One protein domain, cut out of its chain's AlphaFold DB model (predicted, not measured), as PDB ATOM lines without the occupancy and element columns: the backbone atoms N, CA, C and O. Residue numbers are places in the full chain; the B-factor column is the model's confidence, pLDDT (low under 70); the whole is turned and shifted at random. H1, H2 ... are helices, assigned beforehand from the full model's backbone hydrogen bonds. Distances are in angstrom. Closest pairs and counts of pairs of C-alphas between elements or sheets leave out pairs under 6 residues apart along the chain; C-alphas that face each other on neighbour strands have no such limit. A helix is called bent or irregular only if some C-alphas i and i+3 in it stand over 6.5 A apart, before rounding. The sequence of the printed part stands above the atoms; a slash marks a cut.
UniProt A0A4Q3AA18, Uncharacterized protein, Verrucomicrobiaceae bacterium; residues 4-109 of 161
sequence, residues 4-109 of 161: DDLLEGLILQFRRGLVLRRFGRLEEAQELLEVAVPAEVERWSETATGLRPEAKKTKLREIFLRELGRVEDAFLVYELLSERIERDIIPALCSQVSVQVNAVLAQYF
ATOM      1  N   ASP A   4     343.083 582.807 314.490       90.50
ATOM      2  CA  ASP A   4     344.537 582.898 314.635       90.50
ATOM      3  C   ASP A   4     345.169 581.552 315.027       90.50
ATOM      4  O   ASP A   4     346.197 581.186 314.468       90.50
ATOM      5  N   ASP A   5     344.514 580.751 315.880       93.50
ATOM      6  CA  ASP A   5     345.001 579.407 316.239       93.50
ATOM      7  C   ASP A   5     345.029 578.480 315.009       93.50
ATOM      8  O   ASP A   5     345.947 577.680 314.830       93.50
ATOM      9  N   LEU A   6     344.010 578.590 314.146       94.00
ATOM     10  CA  LEU A   6     343.939 577.844 312.883       94.00
ATOM     11  C   LEU A   6     345.026 578.292 311.906       94.00
ATOM     12  O   LEU A   6     345.578 577.468 311.185       94.00
ATOM     13  N   LEU A   7     345.338 579.590 311.892       94.81
ATOM     14  CA  LEU A   7     346.365 580.144 311.022       94.81
ATOM     15  C   LEU A   7     347.764 579.663 311.418       94.81
ATOM     16  O   LEU A   7     348.555 579.326 310.543       94.81
ATOM     17  N   GLU A   8     348.063 579.600 312.716       95.94
ATOM     18  CA  GLU A   8     349.335 579.055 313.204       95.94
ATOM     19  C   GLU A   8     349.480 577.562 312.878       95.94
ATOM     20  O   GLU A   8     350.545 577.129 312.436       95.94
ATOM     21  N   GLY A   9     348.398 576.783 313.016       96.31
ATOM     22  CA  GLY A   9     348.365 575.379 312.586       96.31
ATOM     23  C   GLY A   9     348.665 575.221 311.093       96.31
ATOM     24  O   GLY A   9     349.579 574.482 310.722       96.31
ATOM     25  N   LEU A  10     347.990 576.017 310.262       97.44
ATOM     26  CA  LEU A  10     348.193 576.063 308.815       97.44
ATOM     27  C   LEU A  10     349.635 576.405 308.434       97.44
ATOM     28  O   LEU A  10     350.244 575.750 307.586       97.44
ATOM     29  N   ILE A  11     350.208 577.420 309.080       97.75
ATOM     30  CA  ILE A  11     351.600 577.821 308.872       97.75
ATOM     31  C   ILE A  11     352.552 576.675 309.219       97.75
ATOM     32  O   ILE A  11     353.513 576.426 308.486       97.75
ATOM     33  N   LEU A  12     352.302 575.970 310.324       97.38
ATOM     34  CA  LEU A  12     353.123 574.842 310.747       97.38
ATOM     35  C   LEU A  12     353.075 573.691 309.736       97.38
ATOM     36  O   LEU A  12     354.137 573.194 309.351       97.38
ATOM     37  N   GLN A  13     351.884 573.289 309.281       97.75
ATOM     38  CA  GLN A  13     351.741 572.218 308.286       97.75
ATOM     39  C   GLN A  13     352.389 572.595 306.959       97.75
ATOM     40  O   GLN A  13     353.117 571.789 306.377       97.75
ATOM     41  N   PHE A  14     352.214 573.843 306.521       98.44
ATOM     42  CA  PHE A  14     352.843 574.345 305.306       98.44
ATOM     43  C   PHE A  14     354.374 574.288 305.392       98.44
ATOM     44  O   PHE A  14     355.017 573.693 304.526       98.44
ATOM     45  N   ARG A  15     354.973 574.811 306.473       98.06
ATOM     46  CA  ARG A  15     356.429 574.723 306.702       98.06
ATOM     47  C   ARG A  15     356.911 573.274 306.719       98.06
ATOM     48  O   ARG A  15     357.916 572.961 306.086       98.06
ATOM     49  N   ARG A  16     356.202 572.389 307.426       98.12
ATOM     50  CA  ARG A  16     356.548 570.965 307.505       98.12
ATOM     51  C   ARG A  16     356.529 570.314 306.124       98.12
ATOM     52  O   ARG A  16     357.483 569.619 305.787       98.12
ATOM     53  N   GLY A  17     355.497 570.572 305.323       98.25
ATOM     54  CA  GLY A  17     355.400 570.080 303.950       98.25
ATOM     55  C   GLY A  17     356.569 570.544 303.078       98.25
ATOM     56  O   GLY A  17     357.183 569.734 302.386       98.25
ATOM     57  N   LEU A  18     356.946 571.825 303.167       98.25
ATOM     58  CA  LEU A  18     358.103 572.363 302.442       98.25
ATOM     59  C   LEU A  18     359.422 571.695 302.859       98.25
ATOM     60  O   LEU A  18     360.219 571.322 302.000       98.25
ATOM     61  N   VAL A  19     359.640 571.510 304.164       97.94
ATOM     62  CA  VAL A  19     360.833 570.833 304.692       97.94
ATOM     63  C   VAL A  19     360.891 569.384 304.208       97.94
ATOM     64  O   VAL A  19     361.907 568.963 303.666       97.94
ATOM     65  N   LEU A  20     359.798 568.625 304.328       98.19
ATOM     66  CA  LEU A  20     359.737 567.238 303.851       98.19
ATOM     67  C   LEU A  20     360.074 567.131 302.363       98.19
ATOM     68  O   LEU A  20     360.861 566.269 301.971       98.19
ATOM     69  N   ARG A  21     359.547 568.051 301.549       97.31
ATOM     70  CA  ARG A  21     359.844 568.112 300.116       97.31
ATOM     71  C   ARG A  21     361.333 568.331 299.851       97.31
ATOM     72  O   ARG A  21     361.890 567.662 298.986       97.31
ATOM     73  N   ARG A  22     361.978 569.236 300.593       96.19
ATOM     74  CA  ARG A  22     363.421 569.520 300.472       96.19
ATOM     75  C   ARG A  22     364.289 568.314 300.836       96.19
ATOM     76  O   ARG A  22     365.291 568.076 300.177       96.19
ATOM     77  N   PHE A  23     363.863 567.514 301.811       96.25
ATOM     78  CA  PHE A  23     364.536 566.272 302.210       96.25
ATOM     79  C   PHE A  23     364.111 565.034 301.395       96.25
ATOM     80  O   PHE A  23     364.404 563.909 301.792       96.25
ATOM     81  N   GLY A  24     363.400 565.207 300.273       96.81
ATOM     82  CA  GLY A  24     363.023 564.105 299.380       96.81
ATOM     83  C   GLY A  24     361.908 563.189 299.901       96.81
ATOM     84  O   GLY A  24     361.608 562.174 299.278       96.81
ATOM     85  N   ARG A  25     361.243 563.542 301.007       98.25
ATOM     86  CA  ARG A  25     360.092 562.802 301.559       98.25
ATOM     87  C   ARG A  25     358.811 563.205 300.827       98.25
ATOM     88  O   ARG A  25     357.931 563.848 301.396       98.25
ATOM     89  N   LEU A  26     358.759 562.889 299.532       97.69
ATOM     90  CA  LEU A  26     357.773 563.436 298.597       97.69
ATOM     91  C   LEU A  26     356.335 563.022 298.915       97.69
ATOM     92  O   LEU A  26     355.464 563.877 298.861       97.69
ATOM     93  N   GLU A  27     356.090 561.767 299.297       97.88
ATOM     94  CA  GLU A  27     354.739 561.278 299.625       97.88
ATOM     95  C   GLU A  27     354.141 562.024 300.825       97.88
ATOM     96  O   GLU A  27     353.032 562.547 300.763       97.88
ATOM     97  N   GLU A  28     354.908 562.167 301.908       97.75
ATOM     98  CA  GLU A  28     354.460 562.906 303.093       97.75
ATOM     99  C   GLU A  28     354.339 564.409 302.828       97.75
ATOM    100  O   GLU A  28     353.463 565.078 303.376       97.75
ATOM    101  N   ALA A  29     355.227 564.958 301.995       98.12
ATOM    102  CA  ALA A  29     355.122 566.343 301.566       98.12
ATOM    103  C   ALA A  29     353.861 566.574 300.729       98.12
ATOM    104  O   ALA A  29     353.208 567.600 300.903       98.12
ATOM    105  N   GLN A  30     353.521 565.633 299.850       97.75
ATOM    106  CA  GLN A  30     352.326 565.681 299.022       97.75
ATOM    107  C   GLN A  30     351.067 565.631 299.889       97.75
ATOM    108  O   GLN A  30     350.218 566.509 299.769       97.75
ATOM    109  N   GLU A  31     350.995 564.684 300.826       97.69
ATOM    110  CA  GLU A  31     349.879 564.576 301.771       97.69
ATOM    111  C   GLU A  31     349.657 565.896 302.530       97.69
ATOM    112  O   GLU A  31     348.536 566.387 302.656       97.69
ATOM    113  N   LEU A  32     350.728 566.550 302.984       97.44
ATOM    114  CA  LEU A  32     350.584 567.835 303.664       97.44
ATOM    115  C   LEU A  32     350.208 568.978 302.720       97.44
ATOM    116  O   LEU A  32     349.289 569.733 303.022       97.44
ATOM    117  N   LEU A  33     350.930 569.153 301.614       97.88
ATOM    118  CA  LEU A  33     350.810 570.341 300.764       97.88
ATOM    119  C   LEU A  33     349.586 570.305 299.844       97.88
ATOM    120  O   LEU A  33     349.045 571.365 299.534       97.88
ATOM    121  N   GLU A  34     349.162 569.121 299.410       97.31
ATOM    122  CA  GLU A  34     348.062 568.944 298.455       97.31
ATOM    123  C   GLU A  34     346.752 568.519 299.122       97.31
ATOM    124  O   GLU A  34     345.691 568.768 298.553       97.31
ATOM    125  N   VAL A  35     346.796 567.934 300.328       96.00
ATOM    126  CA  VAL A  35     345.588 567.475 301.039       96.00
ATOM    127  C   VAL A  35     345.341 568.290 302.309       96.00
ATOM    128  O   VAL A  35     344.337 569.000 302.401       96.00
ATOM    129  N   ALA A  36     346.252 568.242 303.284       96.38
ATOM    130  CA  ALA A  36     346.011 568.841 304.601       96.38
ATOM    131  C   ALA A  36     345.961 570.381 304.571       96.38
ATOM    132  O   ALA A  36     345.040 570.989 305.116       96.38
ATOM    133  N   VAL A  37     346.932 571.022 303.914       97.56
ATOM    134  CA  VAL A  37     347.040 572.487 303.829       97.56
ATOM    135  C   VAL A  37     345.823 573.108 303.130       97.56
ATOM    136  O   VAL A  37     345.262 574.050 303.692       97.56
ATOM    137  N   PRO A  38     345.348 572.613 301.967       97.75
ATOM    138  CA  PRO A  38     344.118 573.118 301.356       97.75
ATOM    139  C   PRO A  38     342.891 573.000 302.268       97.75
ATOM    140  O   PRO A  38     342.159 573.979 302.422       97.75
ATOM    141  N   ALA A  39     342.711 571.862 302.947       96.31
ATOM    142  CA  ALA A  39     341.607 571.679 303.890       96.31
ATOM    143  C   ALA A  39     341.683 572.662 305.079       96.31
ATOM    144  O   ALA A  39     340.671 573.212 305.524       96.31
ATOM    145  N   GLU A  40     342.883 572.941 305.590       95.88
ATOM    146  CA  GLU A  40     343.085 573.930 306.654       95.88
ATOM    147  C   GLU A  40     342.881 575.376 306.171       95.88
ATOM    148  O   GLU A  40     342.352 576.199 306.924       95.88
ATOM    149  N   VAL A  41     343.224 575.688 304.915       97.12
ATOM    150  CA  VAL A  41     342.919 576.983 304.280       97.12
ATOM    151  C   VAL A  41     341.413 577.212 304.211       97.12
ATOM    152  O   VAL A  41     340.954 578.302 304.561       97.12
ATOM    153  N   GLU A  42     340.645 576.207 303.789       95.81
ATOM    154  CA  GLU A  42     339.181 576.275 303.745       95.81
ATOM    155  C   GLU A  42     338.612 576.532 305.143       95.81
ATOM    156  O   GLU A  42     337.922 577.532 305.362       95.81
ATOM    157  N   ARG A  43     339.015 575.722 306.127       95.25
ATOM    158  CA  ARG A  43     338.574 575.855 307.523       95.25
ATOM    159  C   ARG A  43     338.921 577.215 308.133       95.25
ATOM    160  O   ARG A  43     338.105 577.824 308.838       95.25
ATOM    161  N   TRP A  44     340.133 577.714 307.893       96.44
ATOM    162  CA  TRP A  44     340.537 579.049 308.331       96.44
ATOM    163  C   TRP A  44     339.697 580.131 307.646       96.44
ATOM    164  O   TRP A  44     339.211 581.049 308.313       96.44
ATOM    165  N   SER A  45     339.482 580.008 306.334       95.19
ATOM    166  CA  SER A  45     338.695 580.955 305.545       95.19
ATOM    167  C   SER A  45     337.259 581.054 306.059       95.19
ATOM    168  O   SER A  45     336.763 582.166 306.244       95.19
ATOM    169  N   GLU A  46     336.604 579.935 306.362       94.31
ATOM    170  CA  GLU A  46     335.251 579.904 306.933       94.31
ATOM    171  C   GLU A  46     335.181 580.578 308.308       94.31
ATOM    172  O   GLU A  46     334.258 581.342 308.589       94.31
ATOM    173  N   THR A  47     336.197 580.359 309.147       93.44
ATOM    174  CA  THR A  47     336.248 580.919 310.507       93.44
ATOM    175  C   THR A  47     336.580 582.420 310.499       93.44
ATOM    176  O   THR A  47     336.145 583.173 311.371       93.44
ATOM    177  N   ALA A  48     337.325 582.896 309.498       92.31
ATOM    178  CA  ALA A  48     337.738 584.290 309.344       92.31
ATOM    179  C   ALA A  48     336.627 585.188 308.750       92.31
ATOM    180  O   ALA A  48     336.843 585.912 307.775       92.31
ATOM    181  N   THR A  49     335.421 585.169 309.320       89.94
ATOM    182  CA  THR A  49     334.241 585.894 308.798       89.94
ATOM    183  C   THR A  49     334.408 587.418 308.740       89.94
ATOM    184  O   THR A  49     333.777 588.069 307.914       89.94
ATOM    185  N   GLY A  50     335.300 587.993 309.555       89.50
ATOM    186  CA  GLY A  50     335.584 589.434 309.584       89.50
ATOM    187  C   GLY A  50     336.429 589.970 308.418       89.50
ATOM    188  O   GLY A  50     336.615 591.179 308.309       89.50
ATOM    189  N   LEU A  51     336.954 589.102 307.545       92.88
ATOM    190  CA  LEU A  51     337.779 589.497 306.400       92.88
ATOM    191  C   LEU A  51     337.016 589.335 305.082       92.88
ATOM    192  O   LEU A  51     336.340 588.333 304.850       92.88
ATOM    193  N   ARG A  52     337.189 590.294 304.165       95.50
ATOM    194  CA  ARG A  52     336.716 590.148 302.778       95.50
ATOM    195  C   ARG A  52     337.521 589.063 302.043       95.50
ATOM    196  O   ARG A  52     338.697 588.888 302.363       95.50
ATOM    197  N   PRO A  53     336.953 588.392 301.022       94.62
ATOM    198  CA  PRO A  53     337.652 587.347 300.264       94.62
ATOM    199  C   PRO A  53     339.033 587.770 299.735       94.62
ATOM    200  O   PRO A  53     340.014 587.056 299.931       94.62
ATOM    201  N   GLU A  54     339.150 588.973 299.167       96.12
ATOM    202  CA  GLU A  54     340.439 589.491 298.674       96.12
ATOM    203  C   GLU A  54     341.459 589.736 299.794       96.12
ATOM    204  O   GLU A  54     342.655 589.490 299.624       96.12
ATOM    205  N   ALA A  55     340.994 590.159 300.973       96.12
ATOM    206  CA  ALA A  55     341.859 590.347 302.134       96.12
ATOM    207  C   ALA A  55     342.378 589.001 302.663       96.12
ATOM    208  O   ALA A  55     343.552 588.891 303.009       96.12
ATOM    209  N   LYS A  56     341.537 587.954 302.663       95.69
ATOM    210  CA  LYS A  56     341.947 586.583 303.018       95.69
ATOM    211  C   LYS A  56     343.019 586.061 302.070       95.69
ATOM    212  O   LYS A  56     344.059 585.590 302.520       95.69
ATOM    213  N   LYS A  57     342.785 586.191 300.761       96.69
ATOM    214  CA  LYS A  57     343.718 585.765 299.714       96.69
ATOM    215  C   LYS A  57     345.063 586.479 299.821       96.69
ATOM    216  O   LYS A  57     346.101 585.829 299.749       96.69
ATOM    217  N   THR A  58     345.041 587.797 300.017       97.81
ATOM    218  CA  THR A  58     346.256 588.608 300.185       97.81
ATOM    219  C   THR A  58     347.029 588.171 301.426       97.81
ATOM    220  O   THR A  58     348.207 587.845 301.320       97.81
ATOM    221  N   LYS A  59     346.344 588.031 302.569       96.44
ATOM    222  CA  LYS A  59     346.948 587.571 303.827       96.44
ATOM    223  C   LYS A  59     347.597 586.190 303.694       96.44
ATOM    224  O   LYS A  59     348.744 586.018 304.093       96.44
ATOM    225  N   LEU A  60     346.894 585.210 303.121       97.44
ATOM    226  CA  LEU A  60     347.444 583.864 302.916       97.44
ATOM    227  C   LEU A  60     348.638 583.873 301.961       97.44
ATOM    228  O   LEU A  60     349.642 583.223 302.236       97.44
ATOM    229  N   ARG A  61     348.565 584.645 300.870       97.88
ATOM    230  CA  ARG A  61     349.674 584.789 299.920       97.88
ATOM    231  C   ARG A  61     350.923 585.351 300.593       97.88
ATOM    232  O   ARG A  61     351.997 584.788 300.417       97.88
ATOM    233  N   GLU A  62     350.789 586.444 301.339       98.19
ATOM    234  CA  GLU A  62     351.910 587.065 302.052       98.19
ATOM    235  C   GLU A  62     352.559 586.089 303.036       98.19
ATOM    236  O   GLU A  62     353.781 585.967 303.078       98.19
ATOM    237  N   ILE A  63     351.738 585.354 303.789       97.31
ATOM    238  CA  ILE A  63     352.212 584.345 304.734       97.31
ATOM    239  C   ILE A  63     352.946 583.226 303.995       97.31
ATOM    240  O   ILE A  63     354.097 582.957 304.319       97.31
ATOM    241  N   PHE A  64     352.339 582.601 302.986       98.12
ATOM    242  CA  PHE A  64     352.964 581.480 302.281       98.12
ATOM    243  C   PHE A  64     354.249 581.876 301.556       98.12
ATOM    244  O   PHE A  64     355.219 581.129 301.620       98.12
ATOM    245  N   LEU A  65     354.310 583.058 300.935       98.44
ATOM    246  CA  LEU A  65     355.549 583.549 300.324       98.44
ATOM    247  C   LEU A  65     356.642 583.791 301.367       98.44
ATOM    248  O   LEU A  65     357.787 583.394 301.161       98.44
ATOM    249  N   ARG A  66     356.293 584.398 302.507       98.19
ATOM    250  CA  ARG A  66     357.243 584.616 303.601       98.19
ATOM    251  C   ARG A  66     357.765 583.297 304.164       98.19
ATOM    252  O   ARG A  66     358.962 583.164 304.397       98.19
ATOM    253  N   GLU A  67     356.884 582.333 304.412       97.69
ATOM    254  CA  GLU A  67     357.289 581.036 304.954       97.69
ATOM    255  C   GLU A  67     358.074 580.197 303.945       97.69
ATOM    256  O   GLU A  67     359.000 579.502 304.355       97.69
ATOM    257  N   LEU A  68     357.771 580.308 302.647       97.94
ATOM    258  CA  LEU A  68     358.581 579.705 301.592       97.94
ATOM    259  C   LEU A  68     360.012 580.249 301.645       97.94
ATOM    260  O   LEU A  68     360.931 579.458 301.832       97.94
ATOM    261  N   GLY A  69     360.193 581.574 301.608       98.12
ATOM    262  CA  GLY A  69     361.525 582.187 301.675       98.12
ATOM    263  C   GLY A  69     362.308 581.780 302.927       98.12
ATOM    264  O   GLY A  69     363.469 581.407 302.840       98.12
ATOM    265  N   ARG A  70     361.652 581.720 304.094       97.50
ATOM    266  CA  ARG A  70     362.303 581.262 305.335       97.50
ATOM    267  C   ARG A  70     362.786 579.814 305.275       97.50
ATOM    268  O   ARG A  70     363.823 579.506 305.856       97.50
ATOM    269  N   VAL A  71     362.021 578.922 304.646       97.50
ATOM    270  CA  VAL A  71     362.437 577.522 304.475       97.50
ATOM    271  C   VAL A  71     363.579 577.427 303.468       97.50
ATOM    272  O   VAL A  71     364.499 576.645 303.685       97.50
ATOM    273  N   GLU A  72     363.556 578.228 302.403       97.06
ATOM    274  CA  GLU A  72     364.638 578.283 301.415       97.06
ATOM    275  C   GLU A  72     365.946 578.794 302.023       97.06
ATOM    276  O   GLU A  72     366.973 578.134 301.881       97.06
ATOM    277  N   ASP A  73     365.896 579.885 302.786       97.94
ATOM    278  CA  ASP A  73     367.054 580.428 303.500       97.94
ATOM    279  C   ASP A  73     367.617 579.413 304.506       97.94
ATOM    280  O   ASP A  73     368.826 579.188 304.577       97.94
ATOM    281  N   ALA A  74     366.740 578.761 305.279       96.88
ATOM    282  CA  ALA A  74     367.152 577.738 306.235       96.88
ATOM    283  C   ALA A  74     367.794 576.527 305.541       96.88
ATOM    284  O   ALA A  74     368.759 575.965 306.057       96.88
ATOM    285  N   PHE A  75     367.276 576.138 304.375       97.19
ATOM    286  CA  PHE A  75     367.818 575.031 303.599       97.19
ATOM    287  C   PHE A  75     369.189 575.369 303.008       97.19
ATOM    288  O   PHE A  75     370.102 574.561 303.129       97.19
ATOM    289  N   LEU A  76     369.379 576.586 302.491       97.56
ATOM    290  CA  LEU A  76     370.684 577.054 302.017       97.56
ATOM    291  C   LEU A  76     371.747 576.999 303.127       97.56
ATOM    292  O   LEU A  76     372.868 576.539 302.912       97.56
ATOM    293  N   VAL A  77     371.395 577.448 304.337       98.25
ATOM    294  CA  VAL A  77     372.292 577.364 305.500       98.25
ATOM    295  C   VAL A  77     372.578 575.907 305.869       98.25
ATOM    296  O   VAL A  77     373.718 575.575 306.190       98.25
ATOM    297  N   TYR A  78     371.567 575.039 305.816       97.19
ATOM    298  CA  TYR A  78     371.730 573.610 306.063       97.19
ATOM    299  C   TYR A  78     372.692 572.960 305.058       97.19
ATOM    300  O   TYR A  78     373.593 572.243 305.489       97.19
ATOM    301  N   GLU A  79     372.553 573.233 303.760       96.94
ATOM    302  CA  GLU A  79     373.436 572.695 302.717       96.94
ATOM    303  C   GLU A  79     374.881 573.150 302.943       96.94
ATOM    304  O   GLU A  79     375.778 572.317 303.053       96.94
ATOM    305  N   LEU A  80     375.096 574.452 303.159       97.69
ATOM    306  CA  LEU A  80     376.426 575.000 303.433       97.69
ATOM    307  C   LEU A  80     377.080 574.370 304.673       97.69
ATOM    308  O   LEU A  80     378.281 574.083 304.682       97.69
ATOM    309  N   LEU A  81     376.308 574.181 305.747       97.88
ATOM    310  CA  LEU A  81     376.802 573.540 306.963       97.88
ATOM    311  C   LEU A  81     377.093 572.059 306.742       97.88
ATOM    312  O   LEU A  81     378.119 571.585 307.222       97.88
ATOM    313  N   SER A  82     376.232 571.350 306.017       97.44
ATOM    314  CA  SER A  82     376.396 569.923 305.722       97.44
ATOM    315  C   SER A  82     377.665 569.691 304.909       97.44
ATOM    316  O   SER A  82     378.528 568.927 305.333       97.44
ATOM    317  N   GLU A  83     377.868 570.465 303.841       97.56
ATOM    318  CA  GLU A  83     379.093 570.420 303.039       97.56
ATOM    319  C   GLU A  83     380.344 570.713 303.872       97.56
ATOM    320  O   GLU A  83     381.375 570.054 303.734       97.56
ATOM    321  N   ARG A  84     380.280 571.714 304.760       97.56
ATOM    322  CA  ARG A  84     381.415 572.069 305.621       97.56
ATOM    323  C   ARG A  84     381.713 570.984 306.652       97.56
ATOM    324  O   ARG A  84     382.880 570.718 306.938       97.56
ATOM    325  N   ILE A  85     380.677 570.371 307.217       98.12
ATOM    326  CA  ILE A  85     380.825 569.251 308.145       98.12
ATOM    327  C   ILE A  85     381.523 568.093 307.433       98.12
ATOM    328  O   ILE A  85     382.525 567.591 307.939       98.12
ATOM    329  N   GLU A  86     381.038 567.717 306.254       98.00
ATOM    330  CA  GLU A  86     381.565 566.593 305.482       98.00
ATOM    331  C   GLU A  86     383.003 566.811 305.021       98.00
ATOM    332  O   GLU A  86     383.841 565.919 305.157       98.00
ATOM    333  N   ARG A  87     383.310 568.005 304.509       97.81
ATOM    334  CA  ARG A  87     384.627 568.308 303.945       97.81
ATOM    335  C   ARG A  87     385.685 568.603 305.005       97.81
ATOM    336  O   ARG A  87     386.826 568.180 304.849       97.81
ATOM    337  N   ASP A  88     385.329 569.343 306.054       97.00
ATOM    338  CA  ASP A  88     386.322 569.914 306.969       97.00
ATOM    339  C   ASP A  88     386.272 569.256 308.356       97.00
ATOM    340  O   ASP A  88     387.309 568.903 308.921       97.00
ATOM    341  N   ILE A  89     385.073 569.076 308.923       96.56
ATOM    342  CA  ILE A  89     384.915 568.665 310.328       96.56
ATOM    343  C   ILE A  89     385.095 567.157 310.497       96.56
ATOM    344  O   ILE A  89     385.848 566.737 311.377       96.56
ATOM    345  N   ILE A  90     384.440 566.341 309.664       97.88
ATOM    346  CA  ILE A  90     384.534 564.877 309.749       97.88
ATOM    347  C   ILE A  90     385.991 564.414 309.583       97.88
ATOM    348  O   ILE A  90     386.471 563.705 310.470       97.88
ATOM    349  N   PRO A  91     386.752 564.836 308.551       97.75
ATOM    350  CA  PRO A  91     388.129 564.376 308.382       97.75
ATOM    351  C   PRO A  91     389.050 564.812 309.524       97.75
ATOM    352  O   PRO A  91     389.874 564.021 309.989       97.75
ATOM    353  N   ALA A  92     388.891 566.044 310.019       97.06
ATOM    354  CA  ALA A  92     389.667 566.539 311.151       97.06
ATOM    355  C   ALA A  92     389.393 565.722 312.425       97.06
ATOM    356  O   ALA A  92     390.333 565.331 313.120       97.06
ATOM    357  N   LEU A  93     388.123 565.414 312.703       96.94
ATOM    358  CA  LEU A  93     387.736 564.585 313.842       96.94
ATOM    359  C   LEU A  93     388.278 563.157 313.703       96.94
ATOM    360  O   LEU A  93     388.873 562.641 314.647       96.94
ATOM    361  N   CYS A  94     388.135 562.536 312.529       97.00
ATOM    362  CA  CYS A  94     388.683 561.207 312.262       97.00
ATOM    363  C   CYS A  94     390.200 561.172 312.479       97.00
ATOM    364  O   CYS A  94     390.691 560.267 313.146       97.00
ATOM    365  N   SER A  95     390.936 562.181 312.001       96.50
ATOM    366  CA  SER A  95     392.382 562.288 312.216       96.50
ATOM    367  C   SER A  95     392.741 562.378 313.704       96.50
ATOM    368  O   SER A  95     393.613 561.644 314.171       96.50
ATOM    369  N   GLN A  96     392.036 563.214 314.474       96.69
ATOM    370  CA  GLN A  96     392.254 563.328 315.920       96.69
ATOM    371  C   GLN A  96     391.976 562.012 316.651       96.69
ATOM    372  O   GLN A  96     392.776 561.598 317.492       96.69
ATOM    373  N   VAL A  97     390.876 561.336 316.308       97.00
ATOM    374  CA  VAL A  97     390.535 560.027 316.876       97.00
ATOM    375  C   VAL A  97     391.611 558.999 316.526       97.00
ATOM    376  O   VAL A  97     392.073 558.298 317.420       97.00
ATOM    377  N   SER A  98     392.084 558.945 315.277       96.38
ATOM    378  CA  SER A  98     393.165 558.035 314.874       96.38
ATOM    379  C   SER A  98     394.452 558.273 315.663       96.38
ATOM    380  O   SER A  98     395.067 557.315 316.124       96.38
ATOM    381  N   VAL A  99     394.848 559.533 315.872       95.31
ATOM    382  CA  VAL A  99     396.032 559.871 316.681       95.31
ATOM    383  C   VAL A  99     395.871 559.383 318.121       95.31
ATOM    384  O   VAL A  99     396.785 558.760 318.661       95.31
ATOM    385  N   GLN A 100     394.712 559.621 318.737       94.06
ATOM    386  CA  GLN A 100     394.451 559.189 320.111       94.06
ATOM    387  C   GLN A 100     394.417 557.664 320.235       94.06
ATOM    388  O   GLN A 100     395.054 557.112 321.129       94.06
ATOM    389  N   VAL A 101     393.731 556.975 319.320       95.00
ATOM    390  CA  VAL A 101     393.672 555.507 319.294       95.00
ATOM    391  C   VAL A 101     395.073 554.918 319.134       95.00
ATOM    392  O   VAL A 101     395.442 554.033 319.901       95.00
ATOM    393  N   ASN A 102     395.890 555.445 318.219       93.31
ATOM    394  CA  ASN A 102     397.267 554.984 318.034       93.31
ATOM    395  C   ASN A 102     398.131 555.220 319.279       93.31
ATOM    396  O   ASN A 102     398.912 554.348 319.654       93.31
ATOM    397  N   ALA A 103     397.978 556.368 319.947       91.94
ATOM    398  CA  ALA A 103     398.703 556.657 321.182       91.94
ATOM    399  C   ALA A 103     398.335 555.678 322.306       91.94
ATOM    400  O   ALA A 103     399.211 555.224 323.038       91.94
ATOM    401  N   VAL A 104     397.052 555.324 322.425       92.19
ATOM    402  CA  VAL A 104     396.575 554.332 323.395       92.19
ATOM    403  C   VAL A 104     397.093 552.939 323.038       92.19
ATOM    404  O   VAL A 104     397.648 552.258 323.895       92.19
ATOM    405  N   LEU A 105     396.992 552.523 321.773       91.31
ATOM    406  CA  LEU A 105     397.515 551.230 321.323       91.31
ATOM    407  C   LEU A 105     399.018 551.095 321.594       91.31
ATOM    408  O   LEU A 105     399.447 550.059 322.089       91.31
ATOM    409  N   ALA A 106     399.808 552.145 321.368       88.69
ATOM    410  CA  ALA A 106     401.240 552.136 321.664       88.69
ATOM    411  C   ALA A 106     401.557 551.919 323.158       88.69
ATOM    412  O   ALA A 106     402.593 551.342 323.482       88.69
ATOM    413  N   GLN A 107     400.672 552.338 324.073       86.75
ATOM    414  CA  GLN A 107     400.835 552.088 325.512       86.75
ATOM    415  C   GLN A 107     400.593 550.618 325.877       86.75
ATOM    416  O   GLN A 107     401.254 550.098 326.774       86.75
ATOM    417  N   TYR A 108     399.665 549.943 325.192       81.81
ATOM    418  CA  TYR A 108     399.321 548.543 325.466       81.81
ATOM    419  C   TYR A 108     400.172 547.536 324.683       81.81
ATOM    420  O   TYR A 108     400.377 546.420 325.151       81.81
ATOM    421  N   PHE A 109     400.681 547.928 323.515       71.62
ATOM    422  CA  PHE A 109     401.430 547.073 322.592       71.62
ATOM    423  C   PHE A 109     402.864 547.569 322.378       71.62
ATOM    424  O   PHE A 109     403.376 547.509 321.259       71.62
TER     425      PHE A 109
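AT A GLANCE: This is residues 4 to 109 of the 161 residues of an uncharacterized protein of Verrucomicrobiaceae bacterium (UniProt A0A4Q3AA18). A long, bent helix, H3, makes the longest axis; beside its first part packs a helical hairpin of H1 and H2, with H1 between H2 and H3. Residues 76 to 109, nearly all in H3, stick out free as an arm. The printed part has 106 residues with three named helices, H1, H2, H3 in chain order, and no named strand: all helix. It is extended, with a radius of gyration of the C-alphas of 23.0 A, and a rod spanning 79 by 22 by 21 A.

HOW THE PARTS SIT: Start with H1, residues 4 to 22. H2, residues 26 to 47, was assigned as one helix by its hydrogen bonds but is bent, with C-alphas 34 and 37 6.5 A apart; its arms are H2a, 26 to 34, and H2b, 37 to 47. H1 and H2a form a hairpin and touch, closest at the C-alphas of Gly 17 and Ala 29, 4.4 A, a shallow tilt of 31 degrees, opposite ways. H1 touches H2b, closest at the C-alphas of Leu 6 and Trp 44, 5.8 A. H3, residues 53 to 108, is likewise one helix by its hydrogen bonds but bent, with C-alphas 87 and 90 6.7 A apart; arms H3a, 53 to 87, and H3b, 90 to 108, stand at a steep tilt of 37 degrees, only just past shallow. H3a, with residues 63 to 75 alone, touches H1, closest at the C-alphas of Arg 15 and Glu 67, 6.6 A, a steep tilt of 39 degrees. H2a and H3a are apart. In H1 and the four arms every O i to N i+4 pair is within hydrogen-bond range.

IN THESE COORDINATES: Find C-alpha 4 at (344.537, 582.898, 314.635); from there H1 runs 27.1 A. H2a measures 11.2 A and H2b 15.2 A. From C-alpha 53 at (337.652, 587.347, 300.264) H3a runs 50.8 A, and H3b runs 27.1 A to C-alpha 108 at (399.321, 548.543, 325.466).

THE WHOLE: The C-alphas farthest apart, Arg 52 and Phe 109, are 80.2 A apart. The printed part has no cut, both links are tight, and no printed residue is under pLDDT 70.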